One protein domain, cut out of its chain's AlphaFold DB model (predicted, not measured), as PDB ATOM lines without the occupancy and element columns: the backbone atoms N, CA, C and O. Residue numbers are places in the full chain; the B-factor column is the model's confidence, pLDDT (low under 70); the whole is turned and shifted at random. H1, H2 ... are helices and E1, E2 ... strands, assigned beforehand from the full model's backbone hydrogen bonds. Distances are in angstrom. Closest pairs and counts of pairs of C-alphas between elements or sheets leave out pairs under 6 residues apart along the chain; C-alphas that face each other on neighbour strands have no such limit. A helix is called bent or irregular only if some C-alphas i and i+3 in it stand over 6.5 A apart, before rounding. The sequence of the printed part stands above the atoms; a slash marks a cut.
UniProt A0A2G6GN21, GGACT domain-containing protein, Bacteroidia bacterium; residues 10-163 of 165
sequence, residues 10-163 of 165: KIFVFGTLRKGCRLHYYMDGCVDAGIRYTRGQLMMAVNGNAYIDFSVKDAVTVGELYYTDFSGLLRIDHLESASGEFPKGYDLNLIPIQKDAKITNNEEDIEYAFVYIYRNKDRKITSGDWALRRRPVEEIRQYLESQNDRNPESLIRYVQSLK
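Overview. This is residues 10 to 163 of the 165 residues of the protein "GGACT domain-containing protein" of Bacteroidia bacterium (UniProt A0A2G6GN21). A loose, barrel-like core of strands has helices on its outside: the sheet E1 E5 E2, the bent hairpin E6 E7 and the small hairpin E3 E4 come together round it. H3 and H4 pack on the side of E6 and E7, H2 lies beside E6 with the short H1 next to it, and residues 127 to 132 stick out. The printed part has 154 residues, with four named helices and seven named strands in the order E1 H1 E2 E3 E4 E5 H2 E6 E7 H3 H4; the class is mixed, and the three sheets are antiparallel. It is compact, with a radius of gyration of the C-alphas of 15.4 A and spans of 37 by 36 by 34 A.

Along the chain. Find C-alpha 10 at (127.766, 113.984, 113.416), where E1 begins, residues 10 to 13. H1 is residues 24 to 27. E2, residues 31 to 39, is 23.5 A long and bends by 61 degrees at residue 34. Next come E3, residues 41 to 44, E4, residues 50 to 53, and E5, residues 60 to 68, 24.3 A long. H2, residues 70 to 82, begins at (136.505, 119.749, 115.514) and measures 18.1 A. E6, residues 90 to 97, bends by 61 degrees at residue 94, and E7, residues 111 to 118, by 56 degrees at residue 114. H3 is residues 136 to 146, 15.4 A; H4, residues 152 to 161, ends at (135.340, 100.311, 119.908).

Arrangement. Begin with the strongly twisted sheet E1 E5 E2. N 11 and O 66 are 2.8 A apart between E1 and E5, and N 36 and O 63 are 2.9 A apart between E2 and E5. E1, H1 and E2 form a split strand-helix-strand unit, two strands running the same way with E5 between them; its crossover is right-handed. From Ile 11 look to Phe 114 of E7: their C-alphas, the closest of E1 and E7, are 4.6 A apart. In the hairpin E6 and E7, N 93 and O 115 are 2.8 A apart; in the hairpin E3 and E4, N 43 and O 51 are also 2.8 A apart. H2 touches H1 with residues 72 to 76 alone, the closest C-alphas being Tyr 26 and Ile 76 at 6.2 A. H3 and H4 touch at Tyr 143 and Leu 155, 7.0 A between C-alphas, at a steep tilt of 61 degrees, opposite ways. Every O i to N i+4 pair is within hydrogen-bond range in H3 and H4, and 6 of 9 in H2; H1 is too short for such a pair.

Size, cuts and confidence. The C-alphas farthest apart, Val 46 and Asn 148, are 43.6 A apart. The printed part has no cut. The links E6 to E7 and E7 to H3 are long. Look for pLDDT under 70 at residues 80 to 88 and 120 to 123.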
ATOM      1  N   LYS A  10     129.234 113.963 113.334       97.62
ATOM      2  CA  LYS A  10     127.766 113.984 113.416       97.62
ATOM      3  C   LYS A  10     127.321 114.391 114.817       97.62
ATOM      4  O   LYS A  10     127.613 113.663 115.762       97.62
ATOM      5  N   ILE A  11     126.583 115.490 114.953       97.44
ATOM      6  CA  ILE A  11     126.006 115.949 116.223       97.44
ATOM      7  C   ILE A  11     124.484 116.004 116.112       97.44
ATOM      8  O   ILE A  11     123.937 116.671 115.240       97.44
ATOM      9  N   PHE A  12     123.806 115.314 117.021       98.06
ATOM     10  CA  PHE A  12     122.368 115.379 117.218       98.06
ATOM     11  C   PHE A  12     122.034 116.389 118.321       98.06
ATOM     12  O   PHE A  12     122.536 116.288 119.443       98.06
ATOM     13  N   VAL A  13     121.157 117.346 118.015       96.50
ATOM     14  CA  VAL A  13     120.677 118.368 118.955       96.50
ATOM     15  C   VAL A  13     119.160 118.297 119.096       96.50
ATOM     16  O   VAL A  13     118.440 118.155 118.116       96.50
ATOM     17  N   PHE A  14     118.648 118.411 120.320       94.94
ATOM     18  CA  PHE A  14     117.212 118.235 120.608       94.94
ATOM     19  C   PHE A  14     116.612 119.356 121.476       94.94
ATOM     20  O   PHE A  14     115.404 119.397 121.687       94.94
ATOM     21  N   GLY A  15     117.448 120.274 121.973       92.25
ATOM     22  CA  GLY A  15     117.058 121.347 122.890       92.25
ATOM     23  C   GLY A  15     117.402 122.737 122.360       92.25
ATOM     24  O   GLY A  15     117.121 123.075 121.216       92.25
ATOM     25  N   THR A  16     118.054 123.544 123.192       91.31
ATOM     26  CA  THR A  16     118.335 124.969 122.942       91.31
ATOM     27  C   THR A  16     119.272 125.257 121.765       91.31
ATOM     28  O   THR A  16     119.323 126.402 121.318       91.31
ATOM     29  N   LEU A  17     119.986 124.243 121.263       93.56
ATOM     30  CA  LEU A  17     120.853 124.314 120.078       93.56
ATOM     31  C   LEU A  17     120.094 124.135 118.749       93.56
ATOM     32  O   LEU A  17     120.680 124.341 117.687       93.56
ATOM     33  N   ARG A  18     118.813 123.743 118.785       95.88
ATOM     34  CA  ARG A  18     117.987 123.577 117.580       95.88
ATOM     35  C   ARG A  18     117.761 124.894 116.846       95.88
ATOM     36  O   ARG A  18     117.790 125.966 117.453       95.88
ATOM     37  N   LYS A  19     117.482 124.817 115.546       96.50
ATOM     38  CA  LYS A  19     117.211 125.983 114.704       96.50
ATOM     39  C   LYS A  19     116.079 126.838 115.276       96.50
ATOM     40  O   LYS A  19     114.989 126.349 115.559       96.50
ATOM     41  N   GLY A  20     116.347 128.134 115.439       94.50
ATOM     42  CA  GLY A  20     115.404 129.098 116.021       94.50
ATOM     43  C   GLY A  20     115.371 129.129 117.554       94.50
ATOM     44  O   GLY A  20     114.656 129.949 118.123       94.50
ATOM     45  N   CYS A  21     116.142 128.279 118.239       92.31
ATOM     46  CA  CYS A  21     116.302 128.336 119.690       92.31
ATOM     47  C   CYS A  21     117.478 129.232 120.110       92.31
ATOM     48  O   CYS A  21     118.368 129.552 119.322       92.31
ATOM     49  N   ARG A  22     117.485 129.627 121.390       89.62
ATOM     50  CA  ARG A  22     118.375 130.674 121.920       89.62
ATOM     51  C   ARG A  22     119.876 130.421 121.725       89.62
ATOM     52  O   ARG A  22     120.608 131.387 121.593       89.62
ATOM     53  N   LEU A  23     120.335 129.163 121.713       90.81
ATOM     54  CA  LEU A  23     121.760 128.814 121.591       90.81
ATOM     55  C   LEU A  23     122.140 128.356 120.177       90.81
ATOM     56  O   LEU A  23     123.254 127.888 119.966       90.81
ATOM     57  N   HIS A  24     121.244 128.474 119.191       93.81
ATOM     58  CA  HIS A  24     121.504 127.964 117.844       93.81
ATOM     59  C   HIS A  24     122.738 128.587 117.175       93.81
ATOM     60  O   HIS A  24     123.383 127.929 116.372       93.81
ATOM     61  N   TYR A  25     123.115 129.812 117.544       92.44
ATOM     62  CA  TYR A  25     124.309 130.485 117.019       92.44
ATOM     63  C   TYR A  25     125.624 129.731 117.310       92.44
ATOM     64  O   TYR A  25     126.621 129.909 116.614       92.44
ATOM     65  N   TYR A  26     125.653 128.826 118.298       92.56
ATOM     66  CA  TYR A  26     126.798 127.927 118.500       92.56
ATOM     67  C   TYR A  26     126.947 126.881 117.388       92.56
ATOM     68  O   TYR A  26     128.028 126.314 117.231       92.56
ATOM     69  N   MET A  27     125.894 126.659 116.600       95.19
ATOM     70  CA  MET A  27     125.887 125.774 115.437       95.19
ATOM     71  C   MET A  27     126.364 126.481 114.156       95.19
ATOM     72  O   MET A  27     126.406 125.848 113.101       95.19
ATOM     73  N   ASP A  28     126.762 127.757 114.216       93.75
ATOM     74  CA  ASP A  28     127.249 128.508 113.054       93.75
ATOM     75  C   ASP A  28     128.461 127.825 112.397       93.75
ATOM     76  O   ASP A  28     129.505 127.612 113.026       93.75
ATOM     77  N   GLY A  29     128.327 127.516 111.104       92.88
ATOM     78  CA  GLY A  29     129.312 126.765 110.317       92.88
ATOM     79  C   GLY A  29     129.059 125.253 110.259       92.88
ATOM     80  O   GLY A  29     129.744 124.557 109.513       92.88
ATOM     81  N   CYS A  30     128.068 124.736 110.992       96.06
ATOM     82  CA  CYS A  30     127.634 123.348 110.861       96.06
ATOM     83  C   CYS A  30     126.748 123.155 109.618       96.06
ATOM     84  O   CYS A  30     126.001 124.046 109.215       96.06
ATOM     85  N   VAL A  31     126.790 121.957 109.035       97.25
ATOM     86  CA  VAL A  31     125.947 121.565 107.899       97.25
ATOM     87  C   VAL A  31     124.706 120.843 108.418       97.25
ATOM     88  O   VAL A  31     124.822 119.766 109.000       97.25
ATOM     89  N   ASP A  32     123.529 121.426 108.203       97.06
ATOM     90  CA  ASP A  32     122.231 120.834 108.555       97.06
ATOM     91  C   ASP A  32     121.949 119.572 107.716       97.06
ATOM     92  O   ASP A  32     122.050 119.588 106.488       97.06
ATOM     93  N   ALA A  33     121.605 118.473 108.388       96.88
ATOM     94  CA  ALA A  33     121.289 117.167 107.807       96.88
ATOM     95  C   ALA A  33     119.832 116.728 108.061       96.88
ATOM     96  O   ALA A  33     119.458 115.571 107.803       96.88
ATOM     97  N   GLY A  34     119.007 117.650 108.556       97.19
ATOM     98  CA  GLY A  34     117.581 117.492 108.776       97.19
ATOM     99  C   GLY A  34     117.211 116.807 110.088       97.19
ATOM    100  O   GLY A  34     118.036 116.496 110.947       97.19
ATOM    101  N   ILE A  35     115.909 116.567 110.222       98.06
ATOM    102  CA  ILE A  35     115.301 116.001 111.425       98.06
ATOM    103  C   ILE A  35     115.733 114.543 111.609       98.06
ATOM    104  O   ILE A  35     115.844 113.778 110.644       98.06
ATOM    105  N   ARG A  36     115.977 114.164 112.863       97.94
ATOM    106  CA  ARG A  36     116.229 112.788 113.302       97.94
ATOM    107  C   ARG A  36     115.496 112.511 114.610       97.94
ATOM    108  O   ARG A  36     115.087 113.430 115.322       97.94
ATOM    109  N   TYR A  37     115.358 111.234 114.926       97.50
ATOM    110  CA  TYR A  37     114.626 110.749 116.087       97.50
ATOM    111  C   TYR A  37     115.489 109.799 116.906       97.50
ATOM    112  O   TYR A  37     116.320 109.076 116.359       97.50
ATOM    113  N   THR A  38     115.292 109.773 118.217       96.44
ATOM    114  CA  THR A  38     115.936 108.807 119.114       96.44
ATOM    115  C   THR A  38     114.953 108.328 120.175       96.44
ATOM    116  O   THR A  38     113.970 109.015 120.467       96.44
ATOM    117  N   ARG A  39     115.199 107.149 120.757       95.38
ATOM    118  CA  ARG A  39     114.391 106.665 121.887       95.38
ATOM    119  C   ARG A  39     114.694 107.471 123.138       95.38
ATOM    120  O   ARG A  39     115.850 107.787 123.409       95.38
ATOM    121  N   GLY A  40     113.660 107.705 123.928       94.31
ATOM    122  CA  GLY A  40     113.735 108.403 125.199       94.31
ATOM    123  C   GLY A  40     112.773 109.578 125.252       94.31
ATOM    124  O   GLY A  40     112.398 110.160 124.229       94.31
ATOM    125  N   GLN A  41     112.374 109.925 126.469       95.12
ATOM    126  CA  GLN A  41     111.454 111.021 126.734       95.12
ATOM    127  C   GLN A  41     112.223 112.337 126.816       95.12
ATOM    128  O   GLN A  41     113.162 112.461 127.601       95.12
ATOM    129  N   LEU A  42     111.794 113.337 126.047       94.56
ATOM    130  CA  LEU A  42     112.278 114.701 126.215       94.56
ATOM    131  C   LEU A  42     111.718 115.269 127.522       94.56
ATOM    132  O   LEU A  42     110.504 115.276 127.733       94.56
ATOM    133  N   MET A  43     112.609 115.749 128.377       91.69
ATOM    134  CA  MET A  43     112.314 116.268 129.705       91.69
ATOM    135  C   MET A  43     112.859 117.686 129.854       91.69
ATOM    136  O   MET A  43     113.834 118.066 129.205       91.69
ATOM    137  N   MET A  44     112.250 118.455 130.754       88.38
ATOM    138  CA  MET A  44     112.722 119.777 131.155       88.38
ATOM    139  C   MET A  44     113.192 119.720 132.608       88.38
ATOM    140  O   MET A  44     112.432 119.359 133.504       88.38
ATOM    141  N   ALA A  45     114.454 120.063 132.838       80.12
ATOM    142  CA  ALA A  45     115.017 120.219 134.169       80.12
ATOM    143  C   ALA A  45     114.459 121.476 134.858       80.12
ATOM    144  O   ALA A  45     113.976 122.401 134.207       80.12
ATOM    145  N   VAL A  46     114.585 121.542 136.188       74.75
ATOM    146  CA  VAL A  46     114.077 122.655 137.022       74.75
ATOM    147  C   VAL A  46     114.632 124.019 136.590       74.75
ATOM    148  O   VAL A  46     113.960 125.036 136.710       74.75
ATOM    149  N   ASN A  47     115.843 124.047 136.035       73.50
ATOM    150  CA  ASN A  47     116.492 125.251 135.516       73.50
ATOM    151  C   ASN A  47     116.110 125.591 134.056       73.50
ATOM    152  O   ASN A  47     116.756 126.434 133.436       73.50
ATOM    153  N   GLY A  48     115.093 124.930 133.492       76.62
ATOM    154  CA  GLY A  48     114.579 125.175 132.142       76.62
ATOM    155  C   GLY A  48     115.367 124.504 131.013       76.62
ATOM    156  O   GLY A  48     115.113 124.793 129.845       76.62
ATOM    157  N   ASN A  49     116.325 123.623 131.323       79.38
ATOM    158  CA  ASN A  49     117.146 122.960 130.308       79.38
ATOM    159  C   ASN A  49     116.566 121.616 129.870       79.38
ATOM    160  O   ASN A  49     116.023 120.862 130.675       79.38
ATOM    161  N   ALA A  50     116.698 121.311 128.580       88.50
ATOM    162  CA  ALA A  50     116.189 120.074 128.006       88.50
ATOM    163  C   ALA A  50     117.177 118.915 128.203       88.50
ATOM    164  O   ALA A  50     118.378 119.068 127.977       88.50
ATOM    165  N   TYR A  51     116.681 117.732 128.554       90.06
ATOM    166  CA  TYR A  51     117.456 116.489 128.562       90.06
ATOM    167  C   TYR A  51     116.598 115.315 128.083       90.06
ATOM    168  O   TYR A  51     115.376 115.420 128.034       90.06
ATOM    169  N   ILE A  52     117.234 114.200 127.723       91.62
ATOM    170  CA  ILE A  52     116.531 112.974 127.330       91.62
ATOM    171  C   ILE A  52     116.619 111.967 128.474       91.62
ATOM    172  O   ILE A  52     117.715 111.634 128.932       91.62
ATOM    173  N   ASP A  53     115.471 111.464 128.918       91.44
ATOM    174  CA  ASP A  53     115.384 110.294 129.782       91.44
ATOM    175  C   ASP A  53     115.285 109.017 128.935       91.44
ATOM    176  O   ASP A  53     114.227 108.663 128.408       91.44
ATOM    177  N   PHE A  54     116.412 108.314 128.813       91.00
ATOM    178  CA  PHE A  54     116.518 107.057 128.065       91.00
ATOM    179  C   PHE A  54     115.897 105.848 128.783       91.00
ATOM    180  O   PHE A  54     115.844 104.764 128.202       91.00
ATOM    181  N   SER A  55     115.438 105.991 130.034       90.56
ATOM    182  CA  SER A  55     114.740 104.906 130.736       90.56
ATOM    183  C   SER A  55     113.314 104.692 130.215       90.56
ATOM    184  O   SER A  55     112.798 103.574 130.280       90.56
ATOM    185  N   VAL A  56     112.708 105.725 129.618       92.00
ATOM    186  CA  VAL A  56     111.369 105.678 129.018       92.00
ATOM    187  C   VAL A  56     111.464 105.158 127.581       92.00
ATOM    188  O   VAL A  56     111.665 105.918 126.634       92.00
ATOM    189  N   LYS A  57     111.351 103.836 127.414       86.81
ATOM    190  CA  LYS A  57     111.620 103.151 126.133       86.81
ATOM    191  C   LYS A  57     110.581 103.398 125.036       86.81
ATOM    192  O   LYS A  57     110.942 103.327 123.864       86.81
ATOM    193  N   ASP A  58     109.340 103.696 125.413       90.00
ATOM    194  CA  ASP A  58     108.222 103.889 124.474       90.00
ATOM    195  C   ASP A  58     108.091 105.339 123.984       90.00
ATOM    196  O   ASP A  58     107.265 105.643 123.126       90.00
ATOM    197  N   ALA A  59     108.915 106.243 124.516       95.06
ATOM    198  CA  ALA A  59     108.954 107.635 124.101       95.06
ATOM    199  C   ALA A  59     109.969 107.857 122.972       95.06
ATOM    200  O   ALA A  59     111.008 107.192 122.887       95.06
ATOM    201  N   VAL A  60     109.675 108.843 122.127       96.62
ATOM    202  CA  VAL A  60     110.540 109.268 121.024       96.62
ATOM    203  C   VAL A  60     110.839 110.751 121.175       96.62
ATOM    204  O   VAL A  60     109.930 111.574 121.286       96.62
ATOM    205  N   THR A  61     112.123 111.096 121.143       97.12
ATOM    206  CA  THR A  61     112.589 112.481 121.103       97.12
ATOM    207  C   THR A  61     112.938 112.864 119.673       97.12
ATOM    208  O   THR A  61     113.689 112.161 118.994       97.12
ATOM    209  N   VAL A  62     112.417 114.009 119.237       97.81
ATOM    210  CA  VAL A  62     112.753 114.638 117.958       97.81
ATOM    211  C   VAL A  62     113.906 115.625 118.135       97.81
ATOM    212  O   VAL A  62     113.955 116.380 119.109       97.81
ATOM    213  N   GLY A  63     114.819 115.648 117.173       97.88
ATOM    214  CA  GLY A  63     115.904 116.615 117.108       97.88
ATOM    215  C   GLY A  63     116.389 116.836 115.681       97.88
ATOM    216  O   GLY A  63     115.755 116.421 114.712       97.88
ATOM    217  N   GLU A  64     117.521 117.506 115.561       98.38
ATOM    218  CA  GLU A  64     118.161 117.887 114.308       98.38
ATOM    219  C   GLU A  64     119.572 117.306 114.274       98.38
ATOM    220  O   GLU A  64     120.279 117.285 115.284       98.38
ATOM    221  N   LEU A  65     119.973 116.802 113.111       98.25
ATOM    222  CA  LEU A  65     121.319 116.304 112.872       98.25
ATOM    223  C   LEU A  65     122.133 117.368 112.145       98.25
ATOM    224  O   LEU A  65     121.690 117.925 111.145       98.25
ATOM    225  N   TYR A  66     123.354 117.582 112.616       98.12
ATOM    226  CA  TYR A  66     124.329 118.475 112.012       98.12
ATOM    227  C   TYR A  66     125.650 117.747 111.776       98.12
ATOM    228  O   TYR A  66     126.049 116.893 112.570       98.12
ATOM    229  N   TYR A  67     126.360 118.128 110.717       97.50
ATOM    230  CA  TYR A  67     127.772 117.804 110.544       97.50
ATOM    231  C   TYR A  67     128.624 119.004 110.936       97.50
ATOM    232  O   TYR A  67     128.372 120.124 110.493       97.50
ATOM    233  N   THR A  68     129.655 118.769 111.737       96.38
ATOM    234  CA  THR A  68     130.596 119.801 112.161       96.38
ATOM    235  C   THR A  68     132.034 119.296 112.146       96.38
ATOM    236  O   THR A  68     132.297 118.091 112.064       96.38
ATOM    237  N   ASP A  69     132.979 120.226 112.165       95.19
ATOM    238  CA  ASP A  69     134.387 119.920 112.350       95.19
ATOM    239  C   ASP A  69     134.766 119.981 113.836       95.19
ATOM    240  O   ASP A  69     133.942 120.233 114.719       95.19
ATOM    241  N   PHE A  70     136.040 119.732 114.133       94.75
ATOM    242  CA  PHE A  70     136.505 119.749 115.514       94.75
ATOM    243  C   PHE A  70     136.382 121.137 116.165       94.75
ATOM    244  O   PHE A  70     136.118 121.229 117.361       94.75
ATOM    245  N   SER A  71     136.505 122.219 115.390       93.81
ATOM    246  CA  SER A  71     136.368 123.582 115.908       93.81
ATOM    247  C   SER A  71     134.929 123.892 116.329       93.81
ATOM    248  O   SER A  71     134.706 124.507 117.373       93.81
ATOM    249  N   GLY A  72     133.942 123.418 115.563       94.00
ATOM    250  CA  GLY A  72     132.532 123.522 115.922       94.00
ATOM    251  C   GLY A  72     132.191 122.681 117.149       94.00
ATOM    252  O   GLY A  72     131.513 123.179 118.046       94.00
ATOM    253  N   LEU A  73     132.746 121.466 117.263       94.62
ATOM    254  CA  LEU A  73     132.610 120.662 118.482       94.62
ATOM    255  C   LEU A  73     133.156 121.401 119.712       94.62
ATOM    256  O   LEU A  73     132.453 121.492 120.713       94.62
ATOM    257  N   LEU A  74     134.366 121.968 119.640       92.88
ATOM    258  CA  LEU A  74     134.956 122.721 120.757       92.88
ATOM    259  C   LEU A  74     134.110 123.931 121.164       92.88
ATOM    260  O   LEU A  74     134.052 124.274 122.343       92.88
ATOM    261  N   ARG A  75     133.438 124.574 120.206       91.81
ATOM    262  CA  ARG A  75     132.548 125.708 120.477       91.81
ATOM    263  C   ARG A  75     131.339 125.293 121.310       91.81
ATOM    264  O   ARG A  75     130.961 126.016 122.226       91.81
ATOM    265  N   ILE A  76     130.762 124.131 121.002       90.75
ATOM    266  CA  ILE A  76     129.664 123.549 121.780       90.75
ATOM    267  C   ILE A  76     130.194 123.058 123.131       90.75
ATOM    268  O   ILE A  76     129.576 123.321 124.150       90.75
ATOM    269  N   ASP A  77     131.362 122.419 123.177       89.06
ATOM    270  CA  ASP A  77     131.953 121.924 124.427       89.06
ATOM    271  C   ASP A  77     132.289 123.048 125.414       89.06
ATOM    272  O   ASP A  77     132.128 122.917 126.627       89.06
ATOM    273  N   HIS A  78     132.687 124.209 124.893       85.31
ATOM    274  CA  HIS A  78     132.945 125.393 125.701       85.31
ATOM    275  C   HIS A  78     131.707 125.863 126.482       85.31
ATOM    276  O   HIS A  78     131.861 126.431 127.565       85.31
ATOM    277  N   LEU A  79     130.489 125.583 125.996       80.69
ATOM    278  CA  LEU A  79     129.253 125.900 126.715       80.69
ATOM    279  C   LEU A  79     129.204 125.248 128.099       80.69
ATOM    280  O   LEU A  79     128.854 125.932 129.057       80.69
ATOM    281  N   GLU A  80     129.630 123.985 128.220       68.69
ATOM    282  CA  GLU A  80     129.713 123.273 129.508       68.69
ATOM    283  C   GLU A  80     130.690 123.932 130.486       68.69
ATOM    284  O   GLU A  80     130.524 123.862 131.706       68.69
ATOM    285  N   SER A  81     131.743 124.550 129.953       62.84
ATOM    286  CA  SER A  81     132.842 125.086 130.753       62.84
ATOM    287  C   SER A  81     132.609 126.531 131.195       62.84
ATOM    288  O   SER A  81     133.087 126.920 132.263       62.84
ATOM    289  N   ALA A  82     131.906 127.329 130.387       57.72
ATOM    290  CA  ALA A  82     131.926 128.787 130.500       57.72
ATOM    291  C   ALA A  82     130.558 129.457 130.678       57.72
ATOM    292  O   ALA A  82     130.518 130.610 131.108       57.72
ATOM    293  N   SER A  83     129.445 128.789 130.361       56.00
ATOM    294  CA  SER A  83     128.139 129.452 130.315       56.00
ATOM    295  C   SER A  83     127.256 129.117 131.519       56.00
ATOM    296  O   SER A  83     127.150 127.970 131.935       56.00
ATOM    297  N   GLY A  84     126.559 130.122 132.060       57.47
ATOM    298  CA  GLY A  84     125.407 129.899 132.946       57.47
ATOM    299  C   GLY A  84     124.152 129.430 132.192       57.47
ATOM    300  O   GLY A  84     123.191 128.982 132.812       57.47
ATOM    301  N   GLU A  85     124.153 129.527 130.859       56.06
ATOM    302  CA  GLU A  85     123.019 129.206 129.980       56.06
ATOM    303  C   GLU A  85     123.002 127.746 129.512       56.06
ATOM    304  O   GLU A  85     121.965 127.257 129.049       56.06
ATOM    305  N   PHE A  86     124.143 127.067 129.642       62.19
ATOM    306  CA  PHE A  86     124.304 125.633 129.452       62.19
ATOM    307  C   PHE A  86     124.805 125.070 130.786       62.19
ATOM    308  O   PHE A  86     125.964 125.266 131.146       62.19
ATOM    309  N   PRO A  87     123.912 124.518 131.621       60.94
ATOM    310  CA  PRO A  87     124.264 124.216 132.993       60.94
ATOM    311  C   PRO A  87     125.300 123.098 133.003       60.94
ATOM    312  O   PRO A  87     125.153 122.103 132.297       60.94
ATOM    313  N   LYS A  88     126.302 123.242 133.874       67.12
ATOM    314  CA  LYS A  88     127.276 122.187 134.147       67.12
ATOM    315  C   LYS A  88     126.548 120.868 134.339       67.12
ATOM    316  O   LYS A  88     125.662 120.767 135.187       67.12
ATOM    317  N   GLY A  89     126.950 119.859 133.588       74.56
ATOM    318  CA  GLY A  89     126.331 118.558 133.740       74.56
ATOM    319  C   GLY A  89     126.180 117.792 132.452       74.56
ATOM    320  O   GLY A  89     126.012 116.589 132.565       74.56
ATOM    321  N   TYR A  90     126.277 118.379 131.263       80.19
ATOM    322  CA  TYR A  90     126.196 117.571 130.056       80.19
ATOM    323  C   TYR A  90     127.538 116.938 129.714       80.19
ATOM    324  O   TYR A  90     128.595 117.552 129.793       80.19
ATOM    325  N   ASP A  91     127.476 115.684 129.288       84.81
ATOM    326  CA  ASP A  91     128.610 115.003 128.692       84.81
ATOM    327  C   ASP A  91     128.304 114.650 127.246       84.81
ATOM    328  O   ASP A  91     127.213 114.158 126.920       84.81
ATOM    329  N   LEU A  92     129.328 114.781 126.409       90.31
ATOM    330  CA  LEU A  92     129.303 114.230 125.070       90.31
ATOM    331  C   LEU A  92     129.196 112.702 125.136       90.31
ATOM    332  O   LEU A  92     130.026 111.995 125.721       90.31
ATOM    333  N   ASN A  93     128.157 112.187 124.503       90.94
ATOM    334  CA  ASN A  93     127.865 110.775 124.368       90.94
ATOM    335  C   ASN A  93     127.574 110.445 122.911       90.94
ATOM    336  O   ASN A  93     127.385 111.325 122.086       90.94
ATOM    337  N   LEU A  94     127.543 109.152 122.612       93.81
ATOM    338  CA  LEU A  94     127.175 108.630 121.301       93.81
ATOM    339  C   LEU A  94     125.891 107.823 121.469       93.81
ATOM    340  O   LEU A  94     125.889 106.903 122.296       93.81
ATOM    341  N   ILE A  95     124.852 108.167 120.708       94.69
ATOM    342  CA  ILE A  95     123.526 107.532 120.756       94.69
ATOM    343  C   ILE A  95     123.080 107.054 119.370       94.69
ATOM    344  O   ILE A  95     123.542 107.608 118.367       94.69
ATOM    345  N   PRO A  96     122.182 106.056 119.304       95.56
ATOM    346  CA  PRO A  96     121.480 105.719 118.074       95.56
ATOM    347  C   PRO A  96     120.421 106.779 117.741       95.56
ATOM    348  O   PRO A  96     119.707 107.269 118.623       95.56
ATOM    349  N   ILE A  97     120.294 107.100 116.460       96.81
ATOM    350  CA  ILE A  97     119.283 107.984 115.882       96.81
ATOM    351  C   ILE A  97     118.712 107.352 114.604       96.81
ATOM    352  O   ILE A  97     119.361 106.518 113.975       96.81
ATOM    353  N   GLN A  98     117.509 107.753 114.203       96.44
ATOM    354  CA  GLN A  98     116.827 107.252 113.005       96.44
ATOM    355  C   GLN A  98     116.180 108.394 112.215       96.44
ATOM    356  O   GLN A  98     115.925 109.478 112.749       96.44
ATOM    357  N   LYS A  99     115.933 108.161 110.922       94.88
ATOM    358  CA  LYS A  99     115.243 109.113 110.031       94.88
ATOM    359  C   LYS A  99     113.733 109.150 110.240       94.88
ATOM    360  O   LYS A  99     113.123 110.178 109.969       94.88
ATOM    361  N   ASP A 100     113.152 108.049 110.706       92.00
ATOM    362  CA  ASP A 100     111.716 107.912 110.940       92.00
ATOM    363  C   ASP A 100     111.399 108.046 112.439       92.00
ATOM    364  O   ASP A 100     112.188 107.648 113.298       92.00
ATOM    365  N   ALA A 101     110.229 108.603 112.747       89.38
ATOM    366  CA  ALA A 101     109.683 108.658 114.096       89.38
ATOM    367  C   ALA A 101     109.296 107.264 114.613       89.38
ATOM    368  O   ALA A 101     109.293 107.027 115.823       89.38
ATOM    369  N   LYS A 102     108.981 106.322 113.713       90.75
ATOM    370  CA  LYS A 102     108.724 104.924 114.062       90.75
ATOM    371  C   LYS A 102     110.042 104.195 114.316       90.75
ATOM    372  O   LYS A 102     110.570 103.521 113.437       90.75
ATOM    373  N   ILE A 103     110.547 104.301 115.546       86.31
ATOM    374  CA  ILE A 103     111.845 103.728 115.910       86.31
ATOM    375  C   ILE A 103     111.834 102.195 115.836       86.31
ATOM    376  O   ILE A 103     111.209 101.518 116.662       86.31
ATOM    377  N   THR A 104     112.604 101.636 114.907       87.38
ATOM    378  CA  THR A 104     112.761 100.186 114.728       87.38
ATOM    379  C   THR A 104     113.987  99.654 115.482       87.38
ATOM    380  O   THR A 104     114.794 100.415 116.017       87.38
ATOM    381  N   ASN A 105     114.117  98.329 115.573       85.38
ATOM    382  CA  ASN A 105     115.357  97.665 116.003       85.38
ATOM    383  C   ASN A 105     116.187  97.169 114.809       85.38
ATOM    384  O   ASN A 105     117.093  96.366 115.001       85.38
ATOM    385  N   ASN A 106     115.844  97.585 113.588       87.56
ATOM    386  CA  ASN A 106     116.577  97.184 112.400       87.56
ATOM    387  C   ASN A 106     117.916  97.928 112.364       87.56
ATOM    388  O   ASN A 106     117.934  99.157 112.361       87.56
ATOM    389  N   GLU A 107     119.029  97.196 112.356       84.25
ATOM    390  CA  GLU A 107     120.370  97.789 112.395       84.25
ATOM    391  C   GLU A 107     120.666  98.657 111.166       84.25
ATOM    392  O   GLU A 107     121.391  99.642 111.282       84.25
ATOM    393  N   GLU A 108     120.056  98.350 110.018       85.69
ATOM    394  CA  GLU A 108     120.230  99.105 108.771       85.69
ATOM    395  C   GLU A 108     119.635 100.522 108.835       85.69
ATOM    396  O   GLU A 108     120.097 101.422 108.132       85.69
ATOM    397  N   ASP A 109     118.646 100.738 109.706       87.62
ATOM    398  CA  ASP A 109     117.962 102.024 109.877       87.62
ATOM    399  C   ASP A 109     118.603 102.894 110.973       87.62
ATOM    400  O   ASP A 109     118.205 104.048 111.173       87.62
ATOM    401  N   ILE A 110     119.578 102.347 111.711       92.38
ATOM    402  CA  ILE A 110     120.220 103.011 112.846       92.38
ATOM    403  C   ILE A 110     121.480 103.739 112.382       92.38
ATOM    404  O   ILE A 110     122.505 103.142 112.056       92.38
ATOM    405  N   GLU A 111     121.436 105.062 112.468       94.81
ATOM    406  CA  GLU A 111     122.627 105.899 112.429       94.81
ATOM    407  C   GLU A 111     123.087 106.196 113.863       94.81
ATOM    408  O   GLU A 111     122.305 106.157 114.811       94.81
ATOM    409  N   TYR A 112     124.359 106.541 114.045       96.62
ATOM    410  CA  TYR A 112     124.855 107.059 115.321       96.62
ATOM    411  C   TYR A 112     125.280 108.518 115.178       96.62
ATOM    412  O   TYR A 112     125.766 108.936 114.123       96.62
ATOM    413  N   ALA A 113     125.107 109.286 116.250       97.50
ATOM    414  CA  ALA A 113     125.576 110.662 116.347       97.50
ATOM    415  C   ALA A 113     125.990 111.002 117.778       97.50
ATOM    416  O   ALA A 113     125.526 110.396 118.752       97.50
ATOM    417  N   PHE A 114     126.884 111.979 117.890       96.69
ATOM    418  CA  PHE A 114     127.248 112.567 119.162       96.69
ATOM    419  C   PHE A 114     126.124 113.454 119.686       96.69
ATOM    420  O   PHE A 114     125.409 114.088 118.919       96.69
ATOM    421  N   VAL A 115     125.969 113.513 120.998       94.56
ATOM    422  CA  VAL A 115     124.924 114.283 121.666       94.56
ATOM    423  C   VAL A 115     125.414 114.699 123.048       94.56
ATOM    424  O   VAL A 115     126.095 113.929 123.725       94.56
ATOM    425  N   TYR A 116     125.052 115.899 123.486       91.38
ATOM    426  CA  TYR A 116     125.251 116.315 124.871       91.38
ATOM    427  C   TYR A 116     124.079 115.802 125.715       91.38
ATOM    428  O   TYR A 116     122.926 116.155 125.468       91.38
ATOM    429  N   ILE A 117     124.365 114.951 126.705       86.62
ATOM    430  CA  ILE A 117     123.364 114.372 127.620       86.62
ATOM    431  C   ILE A 117     123.656 114.833 129.038       86.62
ATOM    432  O   ILE A 117     124.780 114.685 129.512       86.62
ATOM    433  N   TYR A 118     122.627 115.320 129.724       83.06
ATOM    434  CA  TYR A 118     122.714 115.744 131.113       83.06
ATOM    435  C   TYR A 118     123.030 114.567 132.055       83.06
ATOM    436  O   TYR A 118     122.358 113.531 132.042       83.06
ATOM    437  N   ARG A 119     124.048 114.737 132.903       74.50
ATOM    438  CA  ARG A 119     124.441 113.831 133.985       74.50
ATOM    439  C   ARG A 119     123.381 113.873 135.081       74.50
ATOM    440  O   ARG A 119     123.510 114.578 136.071       74.50
ATOM    441  N   ASN A 120     122.343 113.057 134.930       63.38
ATOM    442  CA  ASN A 120     121.377 112.813 136.007       63.38
ATOM    443  C   ASN A 120     121.965 111.986 137.171       63.38
ATOM    444  O   ASN A 120     121.297 111.817 138.189       63.38
ATOM    445  N   LYS A 121     123.177 111.426 137.024       62.97
ATOM    446  CA  LYS A 121     123.892 110.631 138.037       62.97
ATOM    447  C   LYS A 121     125.404 110.828 137.912       62.97
ATOM    448  O   LYS A 121     125.898 111.124 136.821       62.97
ATOM    449  N   ASP A 122     126.123 110.595 139.007       68.25
ATOM    450  CA  ASP A 122     127.585 110.599 139.021       68.25
ATOM    451  C   ASP A 122     128.160 109.572 138.035       68.25
ATOM    452  O   ASP A 122     127.683 108.437 137.925       68.25
ATOM    453  N   ARG A 123     129.219 109.962 137.317       66.88
ATOM    454  CA  ARG A 123     129.966 109.035 136.463       66.88
ATOM    455  C   ARG A 123     130.816 108.116 137.327       66.88
ATOM    456  O   ARG A 123     131.731 108.563 138.013       66.88
ATOM    457  N   LYS A 124     130.574 106.812 137.212       70.75
ATOM    458  CA  LYS A 124     131.463 105.798 137.776       70.75
ATOM    459  C   LYS A 124     132.708 105.671 136.897       70.75
ATOM    460  O   LYS A 124     132.598 105.342 135.719       70.75
ATOM    461  N   ILE A 125     133.885 105.913 137.468       77.06
ATOM    462  CA  ILE A 125     135.168 105.589 136.835       77.06
ATOM    463  C   ILE A 125     135.436 104.114 137.128       77.06
ATOM    464  O   ILE A 125     135.837 103.763 138.236       77.06
ATOM    465  N   THR A 126     135.129 103.241 136.169       77.81
ATOM    466  CA  THR A 126     135.205 101.779 136.340       77.81
ATOM    467  C   THR A 126     136.624 101.293 136.609       77.81
ATOM    468  O   THR A 126     136.793 100.375 137.404       77.81
ATOM    469  N   SER A 127     137.630 101.952 136.029       80.94
ATOM    470  CA  SER A 127     139.048 101.659 136.268       80.94
ATOM    471  C   SER A 127     139.515 101.976 137.692       80.94
ATOM    472  O   SER A 127     140.570 101.503 138.102       80.94
ATOM    473  N   GLY A 128     138.786 102.819 138.432       82.81
ATOM    474  CA  GLY A 128     139.253 103.399 139.694       82.81
ATOM    475  C   GLY A 128     140.380 104.435 139.544       82.81
ATOM    476  O   GLY A 128     140.756 105.052 140.536       82.81
ATOM    477  N   ASP A 129     140.881 104.675 138.328       81.75
ATOM    478  CA  ASP A 129     141.977 105.606 138.048       81.75
ATOM    479  C   ASP A 129     141.469 106.850 137.304       81.75
ATOM    480  O   ASP A 129     140.983 106.787 136.169       81.75
ATOM    481  N   TRP A 130     141.618 108.011 137.945       81.25
ATOM    482  CA  TRP A 130     141.240 109.312 137.394       81.25
ATOM    483  C   TRP A 130     141.972 109.666 136.091       81.25
ATOM    484  O   TRP A 130     141.419 110.390 135.250       81.25
ATOM    485  N   ALA A 131     143.206 109.188 135.909       82.56
ATOM    486  CA  ALA A 131     143.988 109.400 134.696       82.56
ATOM    487  C   ALA A 131     143.385 108.647 133.504       82.56
ATOM    488  O   ALA A 131     143.338 109.202 132.407       82.56
ATOM    489  N   LEU A 132     142.838 107.453 133.754       78.06
ATOM    490  CA  LEU A 132     142.194 106.585 132.765       78.06
ATOM    491  C   LEU A 132     140.714 106.918 132.530       78.06
ATOM    492  O   LEU A 132     140.008 106.184 131.840       78.06
ATOM    493  N   ARG A 133     140.205 108.016 133.103       83.31
ATOM    494  CA  ARG A 133     138.824 108.429 132.850       83.31
ATOM    495  C   ARG A 133     138.638 108.770 131.373       83.31
ATOM    496  O   ARG A 133     139.476 109.434 130.759       83.31
ATOM    497  N   ARG A 134     137.468 108.422 130.853       80.56
ATOM    498  CA  ARG A 134     137.080 108.713 129.477       80.56
ATOM    499  C   ARG A 134     137.002 110.220 129.206       80.56
ATOM    500  O   ARG A 134     136.396 110.957 129.992       80.56
ATOM    501  N   ARG A 135     137.553 110.668 128.075       85.06
ATOM    502  CA  ARG A 135     137.543 112.073 127.629       85.06
ATOM    503  C   ARG A 135     137.113 112.127 126.157       85.06
ATOM    504  O   ARG A 135     137.963 112.250 125.283       85.06
ATOM    505  N   PRO A 136     135.801 112.071 125.864       88.06
ATOM    506  CA  PRO A 136     135.305 111.896 124.496       88.06
ATOM    507  C   PRO A 136     135.813 112.937 123.490       88.06
ATOM    508  O   PRO A 136     136.144 112.586 122.365       88.06
ATOM    509  N   VAL A 137     135.913 114.208 123.887       91.50
ATOM    510  CA  VAL A 137     136.421 115.278 123.010       91.50
ATOM    511  C   VAL A 137     137.899 115.068 122.671       91.50
ATOM    512  O   VAL A 137     138.307 115.255 121.528       91.50
ATOM    513  N   GLU A 138     138.691 114.620 123.645       90.75
ATOM    514  CA  GLU A 138     140.106 114.296 123.460       90.75
ATOM    515  C   GLU A 138     140.291 113.067 122.558       90.75
ATOM    516  O   GLU A 138     141.127 113.083 121.662       90.75
ATOM    517  N   GLU A 139     139.469 112.031 122.745       91.12
ATOM    518  CA  GLU A 139     139.441 110.835 121.886       91.12
ATOM    519  C   GLU A 139     139.144 111.209 120.424       91.12
ATOM    520  O   GLU A 139     139.823 110.751 119.504       91.12
ATOM    521  N   ILE A 140     138.158 112.087 120.201       93.19
ATOM    522  CA  ILE A 140     137.822 112.596 118.864       93.19
ATOM    523  C   ILE A 140     139.002 113.370 118.269       93.19
ATOM    524  O   ILE A 140     139.325 113.169 117.099       93.19
ATOM    525  N   ARG A 141     139.668 114.225 119.057       93.69
ATOM    526  CA  ARG A 141     140.854 114.970 118.609       93.69
ATOM    527  C   ARG A 141     141.944 114.032 118.106       93.69
ATOM    528  O   ARG A 141     142.376 114.160 116.965       93.69
ATOM    529  N   GLN A 142     142.335 113.066 118.934       91.94
ATOM    530  CA  GLN A 142     143.401 112.113 118.620       91.94
ATOM    531  C   GLN A 142     143.089 111.307 117.357       91.94
ATOM    532  O   GLN A 142     143.961 111.104 116.511       91.94
ATOM    533  N   TYR A 143     141.834 110.889 117.178       92.75
ATOM    534  CA  TYR A 143     141.404 110.233 115.947       92.75
ATOM    535  C   TYR A 143     141.577 111.143 114.720       92.75
ATOM    536  O   TYR A 143     142.181 110.747 113.727       92.75
ATOM    537  N   LEU A 144     141.084 112.380 114.798       92.38
ATOM    538  CA  LEU A 144     141.120 113.340 113.690       92.38
ATOM    539  C   LEU A 144     142.527 113.861 113.353       92.38
ATOM    540  O   LEU A 144     142.723 114.394 112.259       92.38
ATOM    541  N   GLU A 145     143.475 113.758 114.285       91.81
ATOM    542  CA  GLU A 145     144.894 114.079 114.085       91.81
ATOM    543  C   GLU A 145     145.689 112.884 113.537       91.81
ATOM    544  O   GLU A 145     146.610 113.073 112.745       91.81
ATOM    545  N   SER A 146     145.335 111.657 113.930       88.69
ATOM    546  CA  SER A 146     146.043 110.435 113.513       88.69
ATOM    547  C   SER A 146     145.594 109.877 112.161       88.69
ATOM    548  O   SER A 146     146.323 109.090 111.558       88.69
ATOM    549  N   GLN A 147     144.411 110.258 111.678       79.50
ATOM    550  CA  GLN A 147     143.836 109.749 110.435       79.50
ATOM    551  C   GLN A 147     143.653 110.860 109.398       79.50
ATOM    552  O   GLN A 147     143.123 111.931 109.686       79.50
ATOM    553  N   ASN A 148     143.998 110.560 108.142       77.38
ATOM    554  CA  ASN A 148     143.596 111.390 107.000       77.38
ATOM    555  C   ASN A 148     142.123 111.166 106.608       77.38
ATOM    556  O   ASN A 148     141.559 111.961 105.855       77.38
ATOM    557  N   ASP A 149     141.492 110.096 107.109       78.81
ATOM    558  CA  ASP A 149     140.084 109.812 106.860       78.81
ATOM    559  C   ASP A 149     139.176 110.686 107.738       78.81
ATOM    560  O   ASP A 149     139.064 110.507 108.951       78.81
ATOM    561  N   ARG A 150     138.491 111.629 107.086       83.56
ATOM    562  CA  ARG A 150     137.502 112.528 107.697       83.56
ATOM    563  C   ARG A 150     136.069 111.992 107.537       83.56
ATOM    564  O   ARG A 150     135.121 112.770 107.569       83.56
ATOM    565  N   ASN A 151     135.887 110.691 107.309       90.94
ATOM    566  CA  ASN A 151     134.571 110.062 107.221       90.94
ATOM    567  C   ASN A 151     133.895 109.968 108.609       90.94
ATOM    568  O   ASN A 151     134.464 109.364 109.526       90.94
ATOM    569  N   PRO A 152     132.660 110.488 108.768       92.56
ATOM    570  CA  PRO A 152     131.932 110.412 110.033       92.56
ATOM    571  C   PRO A 152     131.701 109.002 110.585       92.56
ATOM    572  O   PRO A 152     131.744 108.802 111.798       92.56
ATOM    573  N   GLU A 153     131.481 108.007 109.726       93.56
ATOM    574  CA  GLU A 153     131.247 106.626 110.166       93.56
ATOM    575  C   GLU A 153     132.521 105.953 110.680       93.56
ATOM    576  O   GLU A 153     132.453 105.063 111.528       93.56
ATOM    577  N   SER A 154     133.688 106.363 110.185       92.75
ATOM    578  CA  SER A 154     134.970 105.853 110.675       92.75
ATOM    579  C   SER A 154     135.241 106.363 112.095       92.75
ATOM    580  O   SER A 154     135.560 105.568 112.980       92.75
ATOM    581  N   LEU A 155     134.983 107.654 112.354       93.56
ATOM    582  CA  LEU A 155     135.064 108.234 113.701       93.56
ATOM    583  C   LEU A 155     134.083 107.560 114.676       93.56
ATOM    584  O   LEU A 155     134.445 107.238 115.807       93.56
ATOM    585  N   ILE A 156     132.844 107.317 114.245       93.44
ATOM    586  CA  ILE A 156     131.836 106.635 115.068       93.44
ATOM    587  C   ILE A 156     132.284 105.229 115.446       93.44
ATOM    588  O   ILE A 156     132.208 104.871 116.622       93.44
ATOM    589  N   ARG A 157     132.775 104.450 114.476       92.56
ATOM    590  CA  ARG A 157     133.259 103.087 114.724       92.56
ATOM    591  C   ARG A 157     134.433 103.069 115.697       92.56
ATOM    592  O   ARG A 157     134.438 102.240 116.603       92.56
ATOM    593  N   TYR A 158     135.366 104.011 115.562       91.56
ATOM    594  CA  TYR A 158     136.461 104.187 116.515       91.56
ATOM    595  C   TYR A 158     135.942 104.466 117.932       91.56
ATOM    596  O   TYR A 158     136.285 103.767 118.878       91.56
ATOM    597  N   VAL A 159     135.035 105.431 118.098       89.94
ATOM    598  CA  VAL A 159     134.504 105.752 119.432       89.94
ATOM    599  C   VAL A 159     133.671 104.605 120.019       89.94
ATOM    600  O   VAL A 159     133.657 104.412 121.234       89.94
ATOM    601  N   GLN A 160     132.978 103.821 119.190       89.56
ATOM    602  CA  GLN A 160     132.264 102.623 119.640       89.56
ATOM    603  C   GLN A 160     133.209 101.509 120.098       89.56
ATOM    604  O   GLN A 160     132.866 100.811 121.053       89.56
ATOM    605  N   SER A 161     134.380 101.335 119.473       88.38
ATOM    606  CA  SER A 161     135.340 100.311 119.908       88.38
ATOM    607  C   SER A 161     135.938 100.624 121.278       88.38
ATOM    608  O   SER A 161     136.186  99.694 122.034       88.38
ATOM    609  N   LEU A 162     136.062 101.905 121.645       83.25
ATOM    610  CA  LEU A 162     136.502 102.337 122.981       83.25
ATOM    611  C   LEU A 162     135.483 102.060 124.101       83.25
ATOM    612  O   LEU A 162     135.828 102.134 125.274       83.25
ATOM    613  N   LYS A 163     134.209 101.798 123.773       70.50
ATOM    614  CA  LYS A 163     133.144 101.538 124.762       70.50
ATOM    615  C   LYS A 163     133.011 100.060 125.161       70.50
ATOM    616  O   LYS A 163     132.104  99.743 125.924       70.50
TER     617      LYS A 163